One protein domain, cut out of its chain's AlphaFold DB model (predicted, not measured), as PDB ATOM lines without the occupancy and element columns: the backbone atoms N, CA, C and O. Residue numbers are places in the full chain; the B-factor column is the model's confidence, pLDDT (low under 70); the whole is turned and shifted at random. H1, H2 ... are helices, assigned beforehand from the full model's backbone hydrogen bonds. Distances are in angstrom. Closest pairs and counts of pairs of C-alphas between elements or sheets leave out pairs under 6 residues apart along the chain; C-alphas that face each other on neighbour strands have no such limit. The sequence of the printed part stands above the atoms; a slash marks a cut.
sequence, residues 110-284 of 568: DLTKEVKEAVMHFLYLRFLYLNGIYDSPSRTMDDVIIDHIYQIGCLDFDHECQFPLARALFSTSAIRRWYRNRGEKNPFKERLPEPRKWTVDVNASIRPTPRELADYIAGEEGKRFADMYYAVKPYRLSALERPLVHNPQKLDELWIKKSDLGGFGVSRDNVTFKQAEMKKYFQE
ATOM      1  N   ASP A 110     164.103 153.847 127.959       87.00
ATOM      2  CA  ASP A 110     163.811 153.710 129.387       87.00
ATOM      3  C   ASP A 110     162.319 153.396 129.567       87.00
ATOM      4  O   ASP A 110     161.456 154.132 129.083       87.00
ATOM      5  N   LEU A 111     162.024 152.281 130.237       89.00
ATOM      6  CA  LEU A 111     160.667 151.807 130.511       89.00
ATOM      7  C   LEU A 111     160.296 151.864 132.000       89.00
ATOM      8  O   LEU A 111     159.212 151.415 132.371       89.00
ATOM      9  N   THR A 112     161.153 152.420 132.862       87.19
ATOM     10  CA  THR A 112     161.030 152.372 134.334       87.19
ATOM     11  C   THR A 112     159.632 152.740 134.834       87.19
ATOM     12  O   THR A 112     159.042 152.027 135.650       87.19
ATOM     13  N   LYS A 113     159.071 153.839 134.315       89.19
ATOM     14  CA  LYS A 113     157.739 154.317 134.696       89.19
ATOM     15  C   LYS A 113     156.619 153.408 134.182       89.19
ATOM     16  O   LYS A 113     155.737 153.051 134.958       89.19
ATOM     17  N   GLU A 114     156.658 153.032 132.903       89.31
ATOM     18  CA  GLU A 114     155.633 152.188 132.267       89.31
ATOM     19  C   GLU A 114     155.550 150.817 132.952       89.31
ATOM     20  O   GLU A 114     154.464 150.332 133.270       89.31
ATOM     21  N   VAL A 115     156.710 150.238 133.268       88.81
ATOM     22  CA  VAL A 115     156.847 148.980 134.004       88.81
ATOM     23  C   VAL A 115     156.311 149.117 135.433       88.81
ATOM     24  O   VAL A 115     155.532 148.262 135.853       88.81
ATOM     25  N   LYS A 116     156.649 150.186 136.181       89.50
ATOM     26  CA  LYS A 116     156.094 150.395 137.535       89.50
ATOM     27  C   LYS A 116     154.568 150.537 137.502       89.50
ATOM     28  O   LYS A 116     153.886 149.852 138.260       89.50
ATOM     29  N   GLU A 117     154.012 151.358 136.609       89.56
ATOM     30  CA  GLU A 117     152.554 151.515 136.466       89.56
ATOM     31  C   GLU A 117     151.857 150.194 136.088       89.56
ATOM     32  O   GLU A 117     150.808 149.859 136.648       89.56
ATOM     33  N   ALA A 118     152.459 149.391 135.207       88.81
ATOM     34  CA  ALA A 118     151.930 148.084 134.831       88.81
ATOM     35  C   ALA A 118     152.017 147.042 135.969       88.81
ATOM     36  O   ALA A 118     151.073 146.266 136.133       88.81
ATOM     37  N   VAL A 119     153.064 147.055 136.809       89.19
ATOM     38  CA  VAL A 119     153.144 146.217 138.027       89.19
ATOM     39  C   VAL A 119     152.060 146.598 139.041       89.19
ATOM     40  O   VAL A 119     151.372 145.711 139.549       89.19
ATOM     41  N   MET A 120     151.856 147.897 139.302       91.06
ATOM     42  CA  MET A 120     150.774 148.381 140.178       91.06
ATOM     43  C   MET A 120     149.412 147.856 139.713       91.06
ATOM     44  O   MET A 120     148.647 147.288 140.497       91.06
ATOM     45  N   HIS A 121     149.130 147.996 138.415       89.50
ATOM     46  CA  HIS A 121     147.865 147.562 137.842       89.50
ATOM     47  C   HIS A 121     147.713 146.030 137.858       89.50
ATOM     48  O   HIS A 121     146.648 145.526 138.217       89.50
ATOM     49  N   PHE A 122     148.768 145.276 137.539       89.06
ATOM     50  CA  PHE A 122     148.754 143.810 137.564       89.06
ATOM     51  C   PHE A 122     148.402 143.269 138.958       89.06
ATOM     52  O   PHE A 122     147.530 142.406 139.096       89.06
ATOM     53  N   LEU A 123     149.035 143.813 140.003       88.81
ATOM     54  CA  LEU A 123     148.792 143.395 141.384       88.81
ATOM     55  C   LEU A 123     147.378 143.781 141.865       88.81
ATOM     56  O   LEU A 123     146.766 143.008 142.603       88.81
ATOM     57  N   TYR A 124     146.811 144.897 141.391       90.19
ATOM     58  CA  TYR A 124     145.401 145.244 141.629       90.19
ATOM     59  C   TYR A 124     144.422 144.286 140.926       90.19
ATOM     60  O   TYR A 124     143.474 143.824 141.559       90.19
ATOM     61  N   LEU A 125     144.659 143.898 139.666       88.00
ATOM     62  CA  LEU A 125     143.813 142.902 138.984       88.00
ATOM     63  C   LEU A 125     143.887 141.524 139.664       88.00
ATOM     64  O   LEU A 125     142.860 140.860 139.822       88.00
ATOM     65  N   ARG A 126     145.072 141.120 140.146       86.81
ATOM     66  CA  ARG A 126     145.240 139.922 140.986       86.81
ATOM     67  C   ARG A 126     144.463 140.046 142.303       86.81
ATOM     68  O   ARG A 126     143.814 139.083 142.703       86.81
ATOM     69  N   PHE A 127     144.476 141.212 142.954       86.81
ATOM     70  CA  PHE A 127     143.655 141.478 144.141       86.81
ATOM     71  C   PHE A 127     142.150 141.351 143.841       86.81
ATOM     72  O   PHE A 127     141.449 140.680 144.598       86.81
ATOM     73  N   LEU A 128     141.646 141.915 142.735       85.19
ATOM     74  CA  LEU A 128     140.236 141.762 142.344       85.19
ATOM     75  C   LEU A 128     139.862 140.285 142.150       85.19
ATOM     76  O   LEU A 128     138.879 139.823 142.732       85.19
ATOM     77  N   TYR A 129     140.690 139.528 141.423       84.44
ATOM     78  CA  TYR A 129     140.501 138.092 141.213       84.44
ATOM     79  C   TYR A 129     140.441 137.301 142.530       84.44
ATOM     80  O   TYR A 129     139.517 136.512 142.726       84.44
ATOM     81  N   LEU A 130     141.363 137.551 143.468       81.12
ATOM     82  CA  LEU A 130     141.380 136.887 144.783       81.12
ATOM     83  C   LEU A 130     140.128 137.182 145.631       81.12
ATOM     84  O   LEU A 130     139.767 136.368 146.478       81.12
ATOM     85  N   ASN A 131     139.442 138.300 145.381       77.81
ATOM     86  CA  ASN A 131     138.184 138.674 146.038       77.81
ATOM     87  C   ASN A 131     136.927 138.261 145.248       77.81
ATOM     88  O   ASN A 131     135.815 138.667 145.586       77.81
ATOM     89  N   GLY A 132     137.075 137.457 144.192       77.75
ATOM     90  CA  GLY A 132     135.953 136.990 143.378       77.75
ATOM     91  C   GLY A 132     135.426 138.016 142.369       77.75
ATOM     92  O   GLY A 132     134.359 137.799 141.797       77.75
ATOM     93  N   ILE A 133     136.116 139.140 142.156       82.50
ATOM     94  CA  ILE A 133     135.664 140.235 141.288       82.50
ATOM     95  C   ILE A 133     136.279 140.068 139.894       82.50
ATOM     96  O   ILE A 133     137.500 139.985 139.744       82.50
ATOM     97  N   TYR A 134     135.438 140.049 138.858       82.38
ATOM     98  CA  TYR A 134     135.890 140.121 137.467       82.38
ATOM     99  C   TYR A 134     136.007 141.576 136.993       82.38
ATOM    100  O   TYR A 134     135.107 142.389 137.216       82.38
ATOM    101  N   ASP A 135     137.076 141.874 136.255       82.81
ATOM    102  CA  ASP A 135     137.224 143.093 135.461       82.81
ATOM    103  C   ASP A 135     138.021 142.789 134.181       82.81
ATOM    104  O   ASP A 135     138.591 141.710 134.039       82.81
ATOM    105  N   SER A 136     138.063 143.715 133.226       77.56
ATOM    106  CA  SER A 136     138.881 143.581 132.017       77.56
ATOM    107  C   SER A 136     140.221 144.313 132.176       77.56
ATOM    108  O   SER A 136     140.220 145.454 132.646       77.56
ATOM    109  N   PRO A 137     141.356 143.724 131.749       76.50
ATOM    110  CA  PRO A 137     142.645 144.399 131.821       76.50
ATOM    111  C   PRO A 137     142.720 145.594 130.859       76.50
ATOM    112  O   PRO A 137     142.004 145.684 129.851       76.50
ATOM    113  N   SER A 138     143.614 146.535 131.171       74.88
ATOM    114  CA  SER A 138     143.840 147.727 130.352       74.88
ATOM    115  C   SER A 138     144.523 147.360 129.041       74.88
ATOM    116  O   SER A 138     145.358 146.464 128.997       74.88
ATOM    117  N   ARG A 139     144.263 148.120 127.968       69.00
ATOM    118  CA  ARG A 139     144.992 147.959 126.689       69.00
ATOM    119  C   ARG A 139     146.506 148.218 126.799       69.00
ATOM    120  O   ARG A 139     147.226 147.913 125.865       69.00
ATOM    121  N   THR A 140     146.966 148.793 127.912       69.25
ATOM    122  CA  THR A 140     148.388 148.977 128.246       69.25
ATOM    123  C   THR A 140     149.030 147.747 128.894       69.25
ATOM    124  O   THR A 140     150.225 147.768 129.150       69.25
ATOM    125  N   MET A 141     148.258 146.696 129.188       75.94
ATOM    126  CA  MET A 141     148.743 145.427 129.730       75.94
ATOM    127  C   MET A 141     148.765 144.376 128.616       75.94
ATOM    128  O   MET A 141     147.919 143.482 128.564       75.94
ATOM    129  N   ASP A 142     149.697 144.545 127.682       77.25
ATOM    130  CA  ASP A 142     149.971 143.571 126.626       77.25
ATOM    131  C   ASP A 142     150.974 142.497 127.090       77.25
ATOM    132  O   ASP A 142     151.451 142.490 128.229       77.25
ATOM    133  N   ASP A 143     151.292 141.550 126.211       78.50
ATOM    134  CA  ASP A 143     152.304 140.533 126.486       78.50
ATOM    135  C   ASP A 143     153.733 141.101 126.534       78.50
ATOM    136  O   ASP A 143     154.598 140.490 127.155       78.50
ATOM    137  N   VAL A 144     154.001 142.260 125.923       82.69
ATOM    138  CA  VAL A 144     155.346 142.848 125.832       82.69
ATOM    139  C   VAL A 144     155.742 143.508 127.151       82.69
ATOM    140  O   VAL A 144     156.830 143.239 127.660       82.69
ATOM    141  N   ILE A 145     154.861 144.294 127.772       85.31
ATOM    142  CA  ILE A 145     155.143 144.867 129.095       85.31
ATOM    143  C   ILE A 145     155.250 143.765 130.161       85.31
ATOM    144  O   ILE A 145     156.101 143.842 131.045       85.31
ATOM    145  N   ILE A 146     154.466 142.688 130.036       84.56
ATOM    146  CA  ILE A 146     154.563 141.507 130.908       84.56
ATOM    147  C   ILE A 146     155.864 140.720 130.657       84.56
ATOM    148  O   ILE A 146     156.438 140.191 131.610       84.56
ATOM    149  N   ASP A 147     156.376 140.681 129.418       84.25
ATOM    150  CA  ASP A 147     157.714 140.156 129.090       84.25
ATOM    151  C   ASP A 147     158.794 140.917 129.874       84.25
ATOM    152  O   ASP A 147     159.606 140.305 130.569       84.25
ATOM    153  N   HIS A 148     158.755 142.255 129.838       86.44
ATOM    154  CA  HIS A 148     159.712 143.119 130.538       86.44
ATOM    155  C   HIS A 148     159.623 142.968 132.064       86.44
ATOM    156  O   HIS A 148     160.647 142.797 132.726       86.44
ATOM    157  N   ILE A 149     158.408 142.957 132.623       85.50
ATOM    158  CA  ILE A 149     158.172 142.759 134.061       85.50
ATOM    159  C   ILE A 149     158.663 141.376 134.531       85.50
ATOM    160  O   ILE A 149     159.205 141.253 135.636       85.50
ATOM    161  N   TYR A 150     158.519 140.338 133.698       82.81
ATOM    162  CA  TYR A 150     159.118 139.030 133.968       82.81
ATOM    163  C   TYR A 150     160.653 139.083 133.896       82.81
ATOM    164  O   TYR A 150     161.310 138.555 134.789       82.81
ATOM    165  N   GLN A 151     161.233 139.710 132.864       81.69
ATOM    166  CA  GLN A 151     162.690 139.749 132.656       81.69
ATOM    167  C   GLN A 151     163.445 140.444 133.789       81.69
ATOM    168  O   GLN A 151     164.493 139.951 134.201       81.69
ATOM    169  N   ILE A 152     162.910 141.545 134.320       79.88
ATOM    170  CA  ILE A 152     163.492 142.186 135.507       79.88
ATOM    171  C   ILE A 152     163.288 141.335 136.770       79.88
ATOM    172  O   ILE A 152     164.104 141.404 137.678       79.88
ATOM    173  N   GLY A 153     162.238 140.501 136.822       76.06
ATOM    174  CA  GLY A 153     161.928 139.599 137.941       76.06
ATOM    175  C   GLY A 153     161.014 140.197 139.018       76.06
ATOM    176  O   GLY A 153     160.995 139.706 140.146       76.06
ATOM    177  N   CYS A 154     160.271 141.265 138.706       78.12
ATOM    178  CA  CYS A 154     159.439 142.002 139.670       78.12
ATOM    179  C   CYS A 154     158.172 141.253 140.133       78.12
ATOM    180  O   CYS A 154     157.423 141.783 140.954       78.12
ATOM    181  N   LEU A 155     157.911 140.045 139.628       75.12
ATOM    182  CA  LEU A 155     156.717 139.237 139.897       75.12
ATOM    183  C   LEU A 155     157.113 137.794 140.259       75.12
ATOM    184  O   LEU A 155     158.014 137.223 139.644       75.12
ATOM    185  N   ASP A 156     156.458 137.198 141.261       74.69
ATOM    186  CA  ASP A 156     156.708 135.804 141.657       74.69
ATOM    187  C   ASP A 156     155.962 134.845 140.734       74.69
ATOM    188  O   ASP A 156     154.748 134.672 140.829       74.69
ATOM    189  N   PHE A 157     156.706 134.195 139.846       72.62
ATOM    190  CA  PHE A 157     156.146 133.299 138.847       72.62
ATOM    191  C   PHE A 157     155.307 132.144 139.431       72.62
ATOM    192  O   PHE A 157     154.247 131.838 138.882       72.62
ATOM    193  N   ASP A 158     155.751 131.499 140.516       73.19
ATOM    194  CA  ASP A 158     155.091 130.292 141.035       73.19
ATOM    195  C   ASP A 158     153.846 130.641 141.896       73.19
ATOM    196  O   ASP A 158     152.904 129.841 141.964       73.19
ATOM    197  N   HIS A 159     153.770 131.851 142.470       72.19
ATOM    198  CA  HIS A 159     152.572 132.361 143.163       72.19
ATOM    199  C   HIS A 159     151.599 133.135 142.259       72.19
ATOM    200  O   HIS A 159     150.383 133.058 142.441       72.19
ATOM    201  N   GLU A 160     152.094 133.903 141.291       77.50
ATOM    202  CA  GLU A 160     151.273 134.851 140.532       77.50
ATOM    203  C   GLU A 160     150.679 134.214 139.254       77.50
ATOM    204  O   GLU A 160     149.558 134.558 138.884       77.50
ATOM    205  N   CYS A 161     151.293 133.165 138.677       73.12
ATOM    206  CA  CYS A 161     150.680 132.334 137.614       73.12
ATOM    207  C   CYS A 161     149.512 131.439 138.080       73.12
ATOM    208  O   CYS A 161     148.955 130.660 137.291       73.12
ATOM    209  N   GLN A 162     149.114 131.527 139.349       73.31
ATOM    210  CA  GLN A 162     147.866 130.935 139.833       73.31
ATOM    211  C   GLN A 162     146.650 131.667 139.237       73.31
ATOM    212  O   GLN A 162     145.669 131.018 138.883       73.31
ATOM    213  N   PHE A 163     146.758 132.984 139.022       78.25
ATOM    214  CA  PHE A 163     145.763 133.820 138.343       78.25
ATOM    215  C   PHE A 163     145.714 133.487 136.829       78.25
ATOM    216  O   PHE A 163     146.757 133.556 136.168       78.25
ATOM    217  N   PRO A 164     144.550 133.136 136.234       78.75
ATOM    218  CA  PRO A 164     144.487 132.698 134.835       78.75
ATOM    219  C   PRO A 164     144.964 133.732 133.811       78.75
ATOM    220  O   PRO A 164     145.654 133.357 132.864       78.75
ATOM    221  N   LEU A 165     144.658 135.023 134.008       78.69
ATOM    222  CA  LEU A 165     145.156 136.088 133.127       78.69
ATOM    223  C   LEU A 165     146.687 136.142 133.155       78.69
ATOM    224  O   LEU A 165     147.315 136.168 132.100       78.69
ATOM    225  N   ALA A 166     147.282 136.123 134.352       81.00
ATOM    226  CA  ALA A 166     148.730 136.130 134.518       81.00
ATOM    227  C   ALA A 166     149.370 134.949 133.789       81.00
ATOM    228  O   ALA A 166     150.257 135.152 132.965       81.00
ATOM    229  N   ARG A 167     148.866 133.727 134.014       80.00
ATOM    230  CA  ARG A 167     149.337 132.521 133.317       80.00
ATOM    231  C   ARG A 167     149.319 132.694 131.800       80.00
ATOM    232  O   ARG A 167     150.279 132.312 131.144       80.00
ATOM    233  N   ALA A 168     148.251 133.280 131.265       78.88
ATOM    234  CA  ALA A 168     148.052 133.445 129.834       78.88
ATOM    235  C   ALA A 168     148.919 134.563 129.219       78.88
ATOM    236  O   ALA A 168     149.435 134.395 128.115       78.88
ATOM    237  N   LEU A 169     149.135 135.678 129.926       81.00
ATOM    238  CA  LEU A 169     150.059 136.742 129.507       81.00
ATOM    239  C   LEU A 169     151.520 136.271 129.594       81.00
ATOM    240  O   LEU A 169     152.262 136.409 128.623       81.00
ATOM    241  N   PHE A 170     151.917 135.646 130.708       83.00
ATOM    242  CA  PHE A 170     153.272 135.123 130.911       83.00
ATOM    243  C   PHE A 170     153.621 133.976 129.947       83.00
ATOM    244  O   PHE A 170     154.754 133.898 129.473       83.00
ATOM    245  N   SER A 171     152.679 133.081 129.630       79.62
ATOM    246  CA  SER A 171     152.912 132.022 128.637       79.62
ATOM    247  C   SER A 171     153.103 132.607 127.237       79.62
ATOM    248  O   SER A 171     154.039 132.237 126.529       79.62
ATOM    249  N   THR A 172     152.260 133.573 126.865       80.75
ATOM    250  CA  THR A 172     152.310 134.282 125.580       80.75
ATOM    251  C   THR A 172     153.630 135.022 125.406       80.75
ATOM    252  O   THR A 172     154.286 134.846 124.376       80.75
ATOM    253  N   SER A 173     154.049 135.790 126.414       84.19
ATOM    254  CA  SER A 173     155.290 136.561 126.384       84.19
ATOM    255  C   SER A 173     156.517 135.654 126.307       84.19
ATOM    256  O   SER A 173     157.322 135.800 125.389       84.19
ATOM    257  N   ALA A 174     156.613 134.626 127.157       83.50
ATOM    258  CA  ALA A 174     157.731 133.681 127.132       83.50
ATOM    259  C   ALA A 174     157.824 132.887 125.818       83.50
ATOM    260  O   ALA A 174     158.924 132.704 125.292       83.50
ATOM    261  N   ILE A 175     156.692 132.462 125.244       82.69
ATOM    262  CA  ILE A 175     156.658 131.838 123.913       82.69
ATOM    263  C   ILE A 175     157.142 132.843 122.860       82.69
ATOM    264  O   ILE A 175     158.057 132.536 122.093       82.69
ATOM    265  N   ARG A 176     156.586 134.060 122.819       82.75
ATOM    266  CA  ARG A 176     156.989 135.081 121.840       82.75
ATOM    267  C   ARG A 176     158.476 135.433 121.966       82.75
ATOM    268  O   ARG A 176     159.150 135.484 120.939       82.75
ATOM    269  N   ARG A 177     159.013 135.565 123.181       85.12
ATOM    270  CA  ARG A 177     160.442 135.778 123.468       85.12
ATOM    271  C   ARG A 177     161.316 134.616 122.988       85.12
ATOM    272  O   ARG A 177     162.302 134.862 122.299       85.12
ATOM    273  N   TRP A 178     160.932 133.364 123.256       85.56
ATOM    274  CA  TRP A 178     161.645 132.160 122.791       85.56
ATOM    275  C   TRP A 178     161.765 132.121 121.259       85.56
ATOM    276  O   TRP A 178     162.862 131.948 120.728       85.56
ATOM    277  N   TYR A 179     160.662 132.359 120.541       83.81
ATOM    278  CA  TYR A 179     160.650 132.378 119.073       83.81
ATOM    279  C   TYR A 179     161.420 133.587 118.501       83.81
ATOM    280  O   TYR A 179     162.261 133.416 117.614       83.81
ATOM    281  N   ARG A 180     161.220 134.789 119.068       84.31
ATOM    282  CA  ARG A 180     161.953 136.032 118.742       84.31
ATOM    283  C   ARG A 180     163.468 135.839 118.867       84.31
ATOM    284  O   ARG A 180     164.201 136.162 117.937       84.31
ATOM    285  N   ASN A 181     163.935 135.249 119.968       84.06
ATOM    286  CA  ASN A 181     165.353 134.975 120.241       84.06
ATOM    287  C   ASN A 181     166.032 134.056 119.217       84.06
ATOM    288  O   ASN A 181     167.267 134.043 119.145       84.06
ATOM    289  N   ARG A 182     165.250 133.267 118.477       83.75
ATOM    290  CA  ARG A 182     165.710 132.269 117.502       83.75
ATOM    291  C   ARG A 182     165.501 132.717 116.052       83.75
ATOM    292  O   ARG A 182     165.959 132.041 115.138       83.75
ATOM    293  N   GLY A 183     164.820 133.847 115.831       80.06
ATOM    294  CA  GLY A 183     164.384 134.290 114.501       80.06
ATOM    295  C   GLY A 183     163.286 133.407 113.887       80.06
ATOM    296  O   GLY A 183     162.997 133.513 112.694       80.06
ATOM    297  N   GLU A 184     162.681 132.527 114.686       81.75
ATOM    298  CA  GLU A 184     161.664 131.571 114.254       81.75
ATOM    299  C   GLU A 184     160.263 132.215 114.227       81.75
ATOM    300  O   GLU A 184     159.972 133.171 114.950       81.75
ATOM    301  N   LYS A 185     159.352 131.677 113.405       74.62
ATOM    302  CA  LYS A 185     157.936 132.092 113.422       74.62
ATOM    303  C   LYS A 185     157.240 131.494 114.641       74.62
ATOM    304  O   LYS A 185     157.326 130.287 114.846       74.62
ATOM    305  N   ASN A 186     156.511 132.317 115.393       72.25
ATOM    306  CA  ASN A 186     155.738 131.859 116.549       72.25
ATOM    307  C   ASN A 186     154.607 130.881 116.121       72.25
ATOM    308  O   ASN A 186     154.221 130.869 114.944       72.25
ATOM    309  N   PRO A 187     154.040 130.055 117.028       68.00
ATOM    310  CA  PRO A 187     152.951 129.128 116.685       68.00
ATOM    311  C   PRO A 187     151.687 129.839 116.175       68.00
ATOM    312  O   PRO A 187     150.921 129.262 115.404       68.00
ATOM    313  N   PHE A 188     151.512 131.116 116.529       66.44
ATOM    314  CA  PHE A 188     150.446 132.003 116.050       66.44
ATOM    315  C   PHE A 188     150.672 132.488 114.598       66.44
ATOM    316  O   PHE A 188     149.827 133.175 114.031       66.44
ATOM    317  N   LYS A 189     151.778 132.064 113.960       56.28
ATOM    318  CA  LYS A 189     152.209 132.338 112.573       56.28
ATOM    319  C   LYS A 189     152.565 133.799 112.285       56.28
ATOM    320  O   LYS A 189     152.806 134.156 111.128       56.28
ATOM    321  N   GLU A 190     152.670 134.625 113.316       65.25
ATOM    322  CA  GLU A 190     153.076 136.020 113.212       65.25
ATOM    323  C   GLU A 190     154.596 136.113 113.026       65.25
ATOM    324  O   GLU A 190     155.376 135.410 113.678       65.25
ATOM    325  N   ARG A 191     155.042 137.040 112.169       61.50
ATOM    326  CA  ARG A 191     156.429 137.505 112.211       61.50
ATOM    327  C   ARG A 191     156.505 138.603 113.264       61.50
ATOM    328  O   ARG A 191     156.139 139.740 112.983       61.50
ATOM    329  N   LEU A 192     156.958 138.242 114.460       66.88
ATOM    330  CA  LEU A 192     157.189 139.203 115.535       66.88
ATOM    331  C   LEU A 192     158.173 140.288 115.059       66.88
ATOM    332  O   LEU A 192     159.182 139.942 114.435       66.88
ATOM    333  N   PRO A 193     157.901 141.579 115.318       67.38
ATOM    334  CA  PRO A 193     158.885 142.626 115.086       67.38
ATOM    335  C   PRO A 193     160.071 142.446 116.042       67.38
ATOM    336  O   PRO A 193     159.916 141.947 117.160       67.38
ATOM    337  N   GLU A 194     161.255 142.884 115.614       69.38
ATOM    338  CA  GLU A 194     162.374 143.083 116.538       69.38
ATOM    339  C   GLU A 194     161.986 144.212 117.511       69.38
ATOM    340  O   GLU A 194     161.640 145.307 117.048       69.38
ATOM    341  N   PRO A 195     161.979 143.975 118.835       72.56
ATOM    342  CA  PRO A 195     161.699 145.030 119.796       72.56
ATOM    343  C   PRO A 195     162.851 146.038 119.811       72.56
ATOM    344  O   PRO A 195     163.983 145.756 119.402       72.56
ATOM    345  N   ARG A 196     162.564 147.244 120.303       80.62
ATOM    346  CA  ARG A 196     163.615 148.226 120.569       80.62
ATOM    347  C   ARG A 196     164.485 147.740 121.725       80.62
ATOM    348  O   ARG A 196     164.035 146.985 122.583       80.62
ATOM    349  N   LYS A 197     165.734 148.201 121.743       86.69
ATOM    350  CA  LYS A 197     166.595 148.055 122.915       86.69
ATOM    351  C   LYS A 197     165.977 148.847 124.061       86.69
ATOM    352  O   LYS A 197     165.584 149.993 123.849       86.69
ATOM    353  N   TRP A 198     165.886 148.244 125.238       88.50
ATOM    354  CA  TRP A 198     165.214 148.842 126.389       88.50
ATOM    355  C   TRP A 198     166.021 148.656 127.672       88.50
ATOM    356  O   TRP A 198     166.892 147.787 127.755       88.50
ATOM    357  N   THR A 199     165.746 149.498 128.661       86.31
ATOM    358  CA  THR A 199     166.395 149.476 129.972       86.31
ATOM    359  C   THR A 199     165.431 149.957 131.059       86.31
ATOM    360  O   THR A 199     164.334 150.437 130.760       86.31
ATOM    361  N   VAL A 200     165.837 149.816 132.320       84.50
ATOM    362  CA  VAL A 200     165.165 150.392 133.492       84.50
ATOM    363  C   VAL A 200     166.211 150.881 134.493       84.50
ATOM    364  O   VAL A 200     167.310 150.325 134.565       84.50
ATOM    365  N   ASP A 201     165.873 151.894 135.289       78.69
ATOM    366  CA  ASP A 201     166.685 152.317 136.427       78.69
ATOM    367  C   ASP A 201     166.702 151.223 137.503       78.69
ATOM    368  O   ASP A 201     165.670 150.817 138.038       78.69
ATOM    369  N   VAL A 202     167.908 150.764 137.833       71.25
ATOM    370  CA  VAL A 202     168.169 149.736 138.849       71.25
ATOM    371  C   VAL A 202     167.872 150.253 140.264       71.25
ATOM    372  O   VAL A 202     167.583 149.461 141.159       71.25
ATOM    373  N   ASN A 203     167.887 151.575 140.467       71.25
ATOM    374  CA  ASN A 203     167.576 152.220 141.746       71.25
ATOM    375  C   ASN A 203     166.068 152.453 141.942       71.25
ATOM    376  O   ASN A 203     165.624 152.748 143.055       71.25
ATOM    377  N   ALA A 204     165.260 152.321 140.887       75.88
ATOM    378  CA  ALA A 204     163.825 152.511 140.984       75.88
ATOM    379  C   ALA A 204     163.165 151.325 141.706       75.88
ATOM    380  O   ALA A 204     163.272 150.171 141.289       75.88
ATOM    381  N   SER A 205     162.388 151.610 142.754       80.25
ATOM    382  CA  SER A 205     161.524 150.607 143.393       80.25
ATOM    383  C   SER A 205     160.326 150.291 142.490       80.25
ATOM    384  O   SER A 205     159.229 150.822 142.688       80.25
ATOM    385  N   ILE A 206     160.557 149.476 141.455       85.31
ATOM    386  CA  ILE A 206     159.574 149.114 140.421       85.31
ATOM    387  C   ILE A 206     158.432 148.280 141.014       85.31
ATOM    388  O   ILE A 206     157.265 148.618 140.810       85.31
ATOM    389  N   ARG A 207     158.740 147.224 141.783       85.31
ATOM    390  CA  ARG A 207     157.718 146.536 142.584       85.31
ATOM    391  C   ARG A 207     157.357 147.428 143.786       85.31
ATOM    392  O   ARG A 207     158.269 147.913 144.460       85.31
ATOM    393  N   PRO A 208     156.063 147.670 144.054       89.44
ATOM    394  CA  PRO A 208     155.636 148.461 145.201       89.44
ATOM    395  C   PRO A 208     155.797 147.704 146.515       89.44
ATOM    396  O   PRO A 208     155.797 146.474 146.551       89.44
ATOM    397  N   THR A 209     155.820 148.457 147.604       89.19
ATOM    398  CA  THR A 209     155.503 147.981 148.953       89.19
ATOM    399  C   THR A 209     154.013 147.606 149.094       89.19
ATOM    400  O   THR A 209     153.163 148.129 148.363       89.19
ATOM    401  N   PRO A 210     153.642 146.761 150.080       88.12
ATOM    402  CA  PRO A 210     152.243 146.534 150.447       88.12
ATOM    403  C   PRO A 210     151.503 147.838 150.787       88.12
ATOM    404  O   PRO A 210     150.311 147.951 150.505       88.12
ATOM    405  N   ARG A 211     152.208 148.839 151.337       89.19
ATOM    406  CA  ARG A 211     151.685 150.186 151.607       89.19
ATOM    407  C   ARG A 211     151.338 150.961 150.335       89.19
ATOM    408  O   ARG A 211     150.173 151.308 150.176       89.19
ATOM    409  N   GLU A 212     152.287 151.155 149.413       91.44
ATOM    410  CA  GLU A 212     152.035 151.822 148.119       91.44
ATOM    411  C   GLU A 212     150.877 151.163 147.358       91.44
ATOM    412  O   GLU A 212     150.019 151.848 146.801       91.44
ATOM    413  N   LEU A 213     150.824 149.827 147.354       92.12
ATOM    414  CA  LEU A 213     149.752 149.086 146.696       92.12
ATOM    415  C   LEU A 213     148.404 149.252 147.421       92.12
ATOM    416  O   LEU A 213     147.379 149.410 146.763       92.12
ATOM    417  N   ALA A 214     148.382 149.288 148.757       89.56
ATOM    418  CA  ALA A 214     147.170 149.575 149.523       89.56
ATOM    419  C   ALA A 214     146.685 151.029 149.350       89.56
ATOM    420  O   ALA A 214     145.481 151.295 149.380       89.56
ATOM    421  N   ASP A 215     147.600 151.984 149.180       90.94
ATOM    422  CA  ASP A 215     147.296 153.376 148.831       90.94
ATOM    423  C   ASP A 215     146.699 153.479 147.425       90.94
ATOM    424  O   ASP A 215     145.632 154.074 147.261       90.94
ATOM    425  N   TYR A 216     147.304 152.810 146.443       92.81
ATOM    426  CA  TYR A 216     146.805 152.738 145.071       92.81
ATOM    427  C   TYR A 216     145.421 152.087 144.969       92.81
ATOM    428  O   TYR A 216     144.514 152.693 144.408       92.81
ATOM    429  N   ILE A 217     145.211 150.907 145.564       91.44
ATOM    430  CA  ILE A 217     143.915 150.203 145.520       91.44
ATOM    431  C   ILE A 217     142.804 151.051 146.154       91.44
ATOM    432  O   ILE A 217     141.711 151.145 145.599       91.44
ATOM    433  N   ALA A 218     143.077 151.719 147.281       87.56
ATOM    434  CA  ALA A 218     142.109 152.626 147.899       87.56
ATOM    435  C   ALA A 218     141.822 153.870 147.036       87.56
ATOM    436  O   ALA A 218     140.677 154.315 146.977       87.56
ATOM    437  N   GLY A 219     142.834 154.407 146.348       89.00
ATOM    438  CA  GLY A 219     142.674 155.519 145.411       89.00
ATOM    439  C   GLY A 219     141.873 155.146 144.160       89.00
ATOM    440  O   GLY A 219     140.980 155.894 143.767       89.00
ATOM    441  N   GLU A 220     142.146 153.989 143.554       89.25
ATOM    442  CA  GLU A 220     141.431 153.505 142.367       89.25
ATOM    443  C   GLU A 220     139.986 153.118 142.690       89.25
ATOM    444  O   GLU A 220     139.070 153.603 142.027       89.25
ATOM    445  N   GLU A 221     139.737 152.334 143.745       87.12
ATOM    446  CA  GLU A 221     138.360 152.035 144.169       87.12
ATOM    447  C   GLU A 221     137.606 153.306 144.585       87.12
ATOM    448  O   GLU A 221     136.434 153.456 144.246       87.12
ATOM    449  N   GLY A 222     138.273 154.266 145.238       84.50
ATOM    450  CA  GLY A 222     137.690 155.568 145.571       84.50
ATOM    451  C   GLY A 222     137.191 156.336 144.341       84.50
ATOM    452  O   GLY A 222     136.045 156.784 144.328       84.50
ATOM    453  N   LYS A 223     138.003 156.426 143.277       86.44
ATOM    454  CA  LYS A 223     137.593 157.023 141.989       86.44
ATOM    455  C   LYS A 223     136.429 156.253 141.363       86.44
ATOM    456  O   LYS A 223     135.429 156.845 140.972       86.44
ATOM    457  N   ARG A 224     136.540 154.921 141.295       83.38
ATOM    458  CA  ARG A 224     135.538 154.062 140.646       83.38
ATOM    459  C   ARG A 224     134.182 154.097 141.337       83.38
ATOM    460  O   ARG A 224     133.176 154.032 140.646       83.38
ATOM    461  N   PHE A 225     134.138 154.189 142.665       83.19
ATOM    462  CA  PHE A 225     132.880 154.301 143.407       83.19
ATOM    463  C   PHE A 225     132.327 155.732 143.473       83.19
ATOM    464  O   PHE A 225     131.129 155.879 143.711       83.19
ATOM    465  N   ALA A 226     133.133 156.769 143.218       81.56
ATOM    466  CA  ALA A 226     132.609 158.110 142.951       81.56
ATOM    467  C   ALA A 226     131.838 158.128 141.617       81.56
ATOM    468  O   ALA A 226     130.653 158.457 141.591       81.56
ATOM    469  N   ASP A 227     132.462 157.648 140.539       81.81
ATOM    470  CA  ASP A 227     131.858 157.548 139.203       81.81
ATOM    471  C   ASP A 227     131.183 156.179 138.964       81.81
ATOM    472  O   ASP A 227     131.346 155.565 137.910       81.81
ATOM    473  N   MET A 228     130.419 155.660 139.938       80.50
ATOM    474  CA  MET A 228     130.014 154.235 139.982       80.50
ATOM    475  C   MET A 228     129.245 153.697 138.761       80.50
ATOM    476  O   MET A 228     129.241 152.484 138.534       80.50
ATOM    477  N   TYR A 229     128.615 154.590 137.992       78.19
ATOM    478  CA  TYR A 229     127.841 154.304 136.780       78.19
ATOM    479  C   TYR A 229     128.676 154.323 135.485       78.19
ATOM    480  O   TYR A 229     128.163 153.952 134.433       78.19
ATOM    481  N   TYR A 230     129.941 154.752 135.535       80.62
ATOM    482  CA  TYR A 230     130.787 154.966 134.358       80.62
ATOM    483  C   TYR A 230     132.108 154.188 134.440       80.62
ATOM    484  O   TYR A 230     132.663 153.947 135.511       80.62
ATOM    485  N   ALA A 231     132.635 153.780 133.283       81.62
ATOM    486  CA  ALA A 231     133.926 153.104 133.196       81.62
ATOM    487  C   ALA A 231     135.082 154.116 133.326       81.62
ATOM    488  O   ALA A 231     135.462 154.784 132.363       81.62
ATOM    489  N   VAL A 232     135.651 154.228 134.529       82.12
ATOM    490  CA  VAL A 232     136.845 155.047 134.788       82.12
ATOM    491  C   VAL A 232     138.059 154.429 134.084       82.12
ATOM    492  O   VAL A 232     138.387 153.262 134.297       82.12
ATOM    493  N   LYS A 233     138.761 155.209 133.254       77.62
ATOM    494  CA  LYS A 233     139.995 154.774 132.576       77.62
ATOM    495  C   LYS A 233     141.063 154.395 133.627       77.62
ATOM    496  O   LYS A 233     141.310 155.213 134.509       77.62
ATOM    497  N   PRO A 234     141.751 153.239 133.514       76.50
ATOM    498  CA  PRO A 234     141.877 152.392 132.321       76.50
ATOM    499  C   PRO A 234     140.949 151.164 132.261       76.50
ATOM    500  O   PRO A 234     141.130 150.328 131.371       76.50
ATOM    501  N   TYR A 235     139.987 151.040 133.175       81.00
ATOM    502  CA  TYR A 235     139.069 149.900 133.268       81.00
ATOM    503  C   TYR A 235     137.995 149.949 132.175       81.00
ATOM    504  O   TYR A 235     137.674 151.015 131.649       81.00
ATOM    505  N   ARG A 236     137.433 148.784 131.813       77.00
ATOM    506  CA  ARG A 236     136.356 148.701 130.803       77.00
ATOM    507  C   ARG A 236     134.947 148.631 131.396       77.00
ATOM    508  O   ARG A 236     133.995 148.861 130.663       77.00
ATOM    509  N   LEU A 237     134.818 148.284 132.677       77.06
ATOM    510  CA  LEU A 237     133.540 148.178 133.383       77.06
ATOM    511  C   LEU A 237     133.391 149.322 134.389       77.06
ATOM    512  O   LEU A 237     134.354 149.659 135.096       77.06
ATOM    513  N   SER A 238     132.180 149.872 134.501       81.12
ATOM    514  CA  SER A 238     131.816 150.714 135.646       81.12
ATOM    515  C   SER A 238     131.921 149.932 136.959       81.12
ATOM    516  O   SER A 238     132.024 148.701 136.956       81.12
ATOM    517  N   ALA A 239     131.906 150.618 138.106       79.38
ATOM    518  CA  ALA A 239     131.963 149.914 139.384       79.38
ATOM    519  C   ALA A 239     130.784 148.942 139.537       79.38
ATOM    520  O   ALA A 239     131.019 147.796 139.919       79.38
ATOM    521  N   LEU A 240     129.564 149.376 139.189       75.69
ATOM    522  CA  LEU A 240     128.318 148.609 139.322       75.69
ATOM    523  C   LEU A 240     128.223 147.389 138.391       75.69
ATOM    524  O   LEU A 240     127.618 146.389 138.771       75.69
ATOM    525  N   GLU A 241     128.822 147.439 137.198       77.12
ATOM    526  CA  GLU A 241     128.776 146.338 136.220       77.12
ATOM    527  C   GLU A 241     129.748 145.186 136.527       77.12
ATOM    528  O   GLU A 241     129.660 144.131 135.891       77.12
ATOM    529  N   ARG A 242     130.681 145.358 137.476       78.31
ATOM    530  CA  ARG A 242     131.665 144.323 137.832       78.31
ATOM    531  C   ARG A 242     130.979 143.063 138.387       78.31
ATOM    532  O   ARG A 242     130.353 143.128 139.447       78.31
ATOM    533  N   PRO A 243     131.125 141.892 137.738       75.81
ATOM    534  CA  PRO A 243     130.592 140.642 138.264       75.81
ATOM    535  C   PRO A 243     131.312 140.232 139.554       75.81
ATOM    536  O   PRO A 243     132.532 140.060 139.555       75.81
ATOM    537  N   LEU A 244     130.542 140.000 140.620       78.81
ATOM    538  CA  LEU A 244     130.992 139.269 141.804       78.81
ATOM    539  C   LEU A 244     130.694 137.774 141.607       78.81
ATOM    540  O   LEU A 244     129.556 137.386 141.333       78.81
ATOM    541  N   VAL A 245     131.722 136.932 141.703       74.56
ATOM    542  CA  VAL A 245     131.701 135.540 141.234       74.56
ATOM    543  C   VAL A 245     132.270 134.612 142.308       74.56
ATOM    544  O   VAL A 245     133.450 134.281 142.321       74.56
ATOM    545  N   HIS A 246     131.404 134.141 143.207       73.62
ATOM    546  CA  HIS A 246     131.795 133.288 144.341       73.62
ATOM    547  C   HIS A 246     132.306 131.881 143.967       73.62
ATOM    548  O   HIS A 246     132.785 131.159 144.837       73.62
ATOM    549  N   ASN A 247     132.189 131.458 142.704       77.50
ATOM    550  CA  ASN A 247     132.724 130.182 142.223       77.50
ATOM    551  C   ASN A 247     134.006 130.446 141.404       77.50
ATOM    552  O   ASN A 247     133.887 130.994 140.304       77.50
ATOM    553  N   PRO A 248     135.198 130.021 141.877       75.50
ATOM    554  CA  PRO A 248     136.463 130.269 141.184       75.50
ATOM    555  C   PRO A 248     136.506 129.722 139.753       75.50
ATOM    556  O   PRO A 248     136.961 130.417 138.858       75.50
ATOM    557  N   GLN A 249     135.937 128.542 139.487       79.44
ATOM    558  CA  GLN A 249     135.913 127.963 138.134       79.44
ATOM    559  C   GLN A 249     135.120 128.846 137.158       79.44
ATOM    560  O   GLN A 249     135.522 129.033 136.011       79.44
ATOM    561  N   LYS A 250     134.015 129.451 137.618       76.38
ATOM    562  CA  LYS A 250     133.242 130.410 136.811       76.38
ATOM    563  C   LYS A 250     133.970 131.742 136.631       76.38
ATOM    564  O   LYS A 250     133.786 132.387 135.602       76.38
ATOM    565  N   LEU A 251     134.780 132.157 137.604       76.06
ATOM    566  CA  LEU A 251     135.629 133.342 137.488       76.06
ATOM    567  C   LEU A 251     136.751 133.103 136.469       76.06
ATOM    568  O   LEU A 251     136.912 133.915 135.559       76.06
ATOM    569  N   ASP A 252     137.440 131.965 136.546       76.50
ATOM    570  CA  ASP A 252     138.435 131.515 135.566       76.50
ATOM    571  C   ASP A 252     137.837 131.469 134.157       76.50
ATOM    572  O   ASP A 252     138.396 132.036 133.218       76.50
ATOM    573  N   GLU A 253     136.650 130.871 134.002       76.12
ATOM    574  CA  GLU A 253     135.917 130.875 132.737       76.12
ATOM    575  C   GLU A 253     135.638 132.291 132.219       76.12
ATOM    576  O   GLU A 253     135.727 132.509 131.012       76.12
ATOM    577  N   LEU A 254     135.318 133.262 133.079       75.19
ATOM    578  CA  LEU A 254     135.112 134.655 132.664       75.19
ATOM    579  C   LEU A 254     136.430 135.312 132.228       75.19
ATOM    580  O   LEU A 254     136.454 135.938 131.166       75.19
ATOM    581  N   TRP A 255     137.537 135.095 132.942       73.44
ATOM    582  CA  TRP A 255     138.874 135.536 132.510       73.44
ATOM    583  C   TRP A 255     139.343 134.865 131.206       73.44
ATOM    584  O   TRP A 255     140.077 135.479 130.440       73.44
ATOM    585  N   ILE A 256     138.872 133.657 130.881       70.38
ATOM    586  CA  ILE A 256     139.189 132.953 129.619       70.38
ATOM    587  C   ILE A 256     138.232 133.329 128.467       70.38
ATOM    588  O   ILE A 256     138.599 133.266 127.285       70.38
ATOM    589  N   LYS A 257     136.977 133.685 128.778       69.56
ATOM    590  CA  LYS A 257     135.911 133.901 127.782       69.56
ATOM    591  C   LYS A 257     135.611 135.369 127.484       69.56
ATOM    592  O   LYS A 257     135.343 135.655 126.320       69.56
ATOM    593  N   LYS A 258     135.613 136.247 128.498       65.12
ATOM    594  CA  LYS A 258     135.263 137.682 128.404       65.12
ATOM    595  C   LYS A 258     136.465 138.623 128.348       65.12
ATOM    596  O   LYS A 258     136.304 139.761 127.919       65.12
ATOM    597  N   SER A 259     137.650 138.191 128.778       60.50
ATOM    598  CA  SER A 259     138.858 138.904 128.366       60.50
ATOM    599  C   SER A 259     139.024 138.683 126.867       60.50
ATOM    600  O   SER A 259     139.054 137.533 126.423       60.50
ATOM    601  N   ASP A 260     139.149 139.760 126.089       57.09
ATOM    602  CA  ASP A 260     139.551 139.691 124.680       57.09
ATOM    603  C   ASP A 260     141.023 139.271 124.598       57.09
ATOM    604  O   ASP A 260     141.875 140.070 124.225       57.09
ATOM    605  N   LEU A 261     141.349 138.037 124.989       54.66
ATOM    606  CA  LEU A 261     142.725 137.545 125.093       54.66
ATOM    607  C   LEU A 261     143.499 137.787 123.783       54.66
ATOM    608  O   LEU A 261     144.610 138.311 123.823       54.66
ATOM    609  N   GLY A 262     142.869 137.572 122.622       47.31
ATOM    610  CA  GLY A 262     143.468 137.879 121.316       47.31
ATOM    611  C   GLY A 262     143.778 139.369 121.093       47.31
ATOM    612  O   GLY A 262     144.735 139.693 120.398       47.31
ATOM    613  N   GLY A 263     143.034 140.277 121.731       51.25
ATOM    614  CA  GLY A 263     143.319 141.718 121.775       51.25
ATOM    615  C   GLY A 263     144.474 142.109 122.708       51.25
ATOM    616  O   GLY A 263     144.905 143.258 122.670       51.25
ATOM    617  N   PHE A 264     144.992 141.164 123.499       53.91
ATOM    618  CA  PHE A 264     146.219 141.276 124.297       53.91
ATOM    619  C   PHE A 264     147.332 140.331 123.782       53.91
ATOM    620  O   PHE A 264     148.294 140.063 124.493       53.91
ATOM    621  N   GLY A 265     147.196 139.782 122.562       49.38
ATOM    622  CA  GLY A 265     148.160 138.853 121.944       49.38
ATOM    623  C   GLY A 265     148.050 137.383 122.383       49.38
ATOM    624  O   GLY A 265     148.828 136.543 121.932       49.38
ATOM    625  N   VAL A 266     147.085 137.053 123.244       55.31
ATOM    626  CA  VAL A 266     146.961 135.776 123.962       55.31
ATOM    627  C   VAL A 266     145.927 134.851 123.292       55.31
ATOM    628  O   VAL A 266     144.767 135.226 123.128       55.31
ATOM    629  N   SER A 267     146.281 133.605 122.952       59.06
ATOM    630  CA  SER A 267     145.271 132.592 122.568       59.06
ATOM    631  C   SER A 267     144.579 131.996 123.800       59.06
ATOM    632  O   SER A 267     145.161 131.945 124.881       59.06
ATOM    633  N   ARG A 268     143.375 131.427 123.649       59.69
ATOM    634  CA  ARG A 268     142.781 130.585 124.711       59.69
ATOM    635  C   ARG A 268     143.648 129.361 125.024       59.69
ATOM    636  O   ARG A 268     143.714 128.949 126.179       59.69
ATOM    637  N   ASP A 269     144.374 128.852 124.030       60.50
ATOM    638  CA  ASP A 269     145.360 127.774 124.194       60.50
ATOM    639  C   ASP A 269     146.515 128.190 125.123       60.50
ATOM    640  O   ASP A 269     147.116 127.360 125.797       60.50
ATOM    641  N   ASN A 270     146.796 129.493 125.228       60.53
ATOM    642  CA  ASN A 270     147.886 130.009 126.054       60.53
ATOM    643  C   ASN A 270     147.552 129.917 127.558       60.53
ATOM    644  O   ASN A 270     148.462 129.959 128.388       60.53
ATOM    645  N   VAL A 271     146.276 129.728 127.928       58.41
ATOM    646  CA  VAL A 271     145.854 129.513 129.327       58.41
ATOM    647  C   VAL A 271     146.003 128.044 129.754       58.41
ATOM    648  O   VAL A 271     146.156 127.760 130.944       58.41
ATOM    649  N   THR A 272     145.961 127.098 128.807       59.09
ATOM    650  CA  THR A 272     145.938 125.651 129.092       59.09
ATOM    651  C   THR A 272     147.322 125.001 129.175       59.09
ATOM    652  O   THR A 272     147.414 123.855 129.618       59.09
ATOM    653  N   PHE A 273     148.401 125.718 128.830       64.75
ATOM    654  CA  PHE A 273     149.777 125.258 129.063       64.75
ATOM    655  C   PHE A 273     150.011 124.937 130.540       64.75
ATOM    656  O   PHE A 273     149.733 125.750 131.431       64.75
ATOM    657  N   LYS A 274     150.601 123.771 130.820       66.38
ATOM    658  CA  LYS A 274     150.971 123.419 132.193       66.38
ATOM    659  C   LYS A 274     152.205 124.211 132.602       66.38
ATOM    660  O   LYS A 274     153.174 124.293 131.853       66.38
ATOM    661  N   GLN A 275     152.225 124.705 133.837       67.06
ATOM    662  CA  GLN A 275     153.351 125.455 134.411       67.06
ATOM    663  C   GLN A 275     154.708 124.751 134.210       67.06
ATOM    664  O   GLN A 275     155.687 125.409 133.873       67.06
ATOM    665  N   ALA A 276     154.750 123.417 134.315       69.19
ATOM    666  CA  ALA A 276     155.940 122.608 134.042       69.19
ATOM    667  C   ALA A 276     156.420 122.669 132.577       69.19
ATOM    668  O   ALA A 276     157.619 122.776 132.331       69.19
ATOM    669  N   GLU A 277     155.503 122.651 131.604       71.94
ATOM    670  CA  GLU A 277     155.815 122.796 130.174       71.94
ATOM    671  C   GLU A 277     156.335 124.213 129.881       71.94
ATOM    672  O   GLU A 277     157.249 124.393 129.075       71.94
ATOM    673  N   MET A 278     155.807 125.221 130.590       72.06
ATOM    674  CA  MET A 278     156.228 126.607 130.410       72.06
ATOM    675  C   MET A 278     157.638 126.910 130.929       72.06
ATOM    676  O   MET A 278     158.298 127.781 130.361       72.06
ATOM    677  N   LYS A 279     158.139 126.207 131.964       73.81
ATOM    678  CA  LYS A 279     159.471 126.487 132.558       73.81
ATOM    679  C   LYS A 279     160.610 126.445 131.522       73.81
ATOM    680  O   LYS A 279     161.569 127.196 131.663       73.81
ATOM    681  N   LYS A 280     160.458 125.691 130.424       79.00
ATOM    682  CA  LYS A 280     161.373 125.694 129.263       79.00
ATOM    683  C   LYS A 280     161.438 127.042 128.524       79.00
ATOM    684  O   LYS A 280     162.510 127.444 128.085       79.00
ATOM    685  N   TYR A 281     160.312 127.735 128.346       77.12
ATOM    686  CA  TYR A 281     160.280 129.042 127.672       77.12
ATOM    687  C   TYR A 281     160.802 130.156 128.590       77.12
ATOM    688  O   TYR A 281     161.459 131.088 128.132       77.12
ATOM    689  N   PHE A 282     160.588 130.021 129.902       76.12
ATOM    690  CA  PHE A 282     161.060 130.979 130.905       76.12
ATOM    691  C   PHE A 282     162.585 131.025 131.096       76.12
ATOM    692  O   PHE A 282     163.083 132.031 131.595       76.12
ATOM    693  N   GLN A 283     163.317 129.999 130.646       76.62
ATOM    694  CA  GLN A 283     164.787 129.954 130.655       76.62
ATOM    695  C   GLN A 283     165.448 130.879 129.612       76.62
ATOM    696  O   GLN A 283     166.595 131.281 129.794       76.62
ATOM    697  N   GLU A 284     164.754 131.244 128.527       77.75
ATOM    698  CA  GLU A 284     165.279 132.212 127.553       77.75
ATOM    699  C   GLU A 284     165.276 133.625 128.162       77.75
ATOM    700  O   GLU A 284     164.218 134.130 128.551       77.75
TER     701      GLU A 284
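This is residues 110 to 284 of the 568 residues of an uncharacterized protein of Pyrrhoderma noxium (UniProt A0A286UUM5). Two long helices, H1 and H4, make the core, and H2 crosses both of them. H5 packs across H1 at one side of the domain, while H6, H8 and H9 pack on H4 at the other, with two long loops of residues 183 to 209 and 227 to 247 round the outside. The printed part has 175 residues with nine named helices, H1 to H9 in order along the chain, and no named strand, an all helix domain. It is compact, with a radius of gyration of the C-alphas of 16.4 A, and spans 49 by 39 by 26 A.

H1, residues 112 to 130, touches H2, residues 143 to 152, with its residues 114 to 119 alone; their lines are about perpendicular at 76 degrees, and the closest C-alphas, of Val 115 and Ile 149, are 6.4 A apart. H3, residues 157 to 160, touches no helix. H4, residues 164 to 182, is the hub, touching four helices. It touches H2 about perpendicular at 82 degrees, closest at the C-alphas of Asp 143 and Ser 173, 5.0 A. H1 and H4 are near each other. H5, residues 210 to 226, touches H1, only just about perpendicular at 73 degrees, with the C-alphas of Tyr 124 and Ile 217 closest at 6.5 A. H6, residues 248 to 257, touches H4 at a steep tilt of 46 degrees, the same way, closest at the C-alphas of Pro 164 and Asp 252, 6.2 A. H7, residues 261 to 264, is close to H4 but not clearly touching, with the C-alphas of Leu 169 and Phe 264 closest at 7.9 A. H8, residues 269 to 272, touches H4, closest at the C-alphas of Ala 168 and Val 271, 4.5 A. H9, residues 275 to 282, touches H4 at a steep tilt of 39 degrees, the same way, closest at the C-alphas of Ala 174 and Tyr 281, 5.3 A. H5 and H9 are apart. Every O i to N i+4 pair is within hydrogen-bond range in H1, H2, H5 and H6; in H4 14 of 15 are and in H9 2 of 4, while H3, H7 and H8 are too short for such a pair.

H1 begins at C-alpha 112, (161.030, 152.372, 134.334), and is 27.1 A long. H2 measures 14.5 A, H4 27.4 A, H5 24.0 A, H6 13.9 A and H9 10.1 A; H3, H7 and H8 have four residues each. H9 ends at C-alpha 282, (161.060, 130.979, 130.905).

The C-alphas of Arg 182 and Ala 226, the two farthest apart, are 49.1 A apart. The printed part has no cut, and the links H1 to H2, H4 to H5 and H5 to H6 are long. The mean pLDDT of the printed part is 78.1; residues 139 to 140, 187 to 194 and 257 to 276 are under 70.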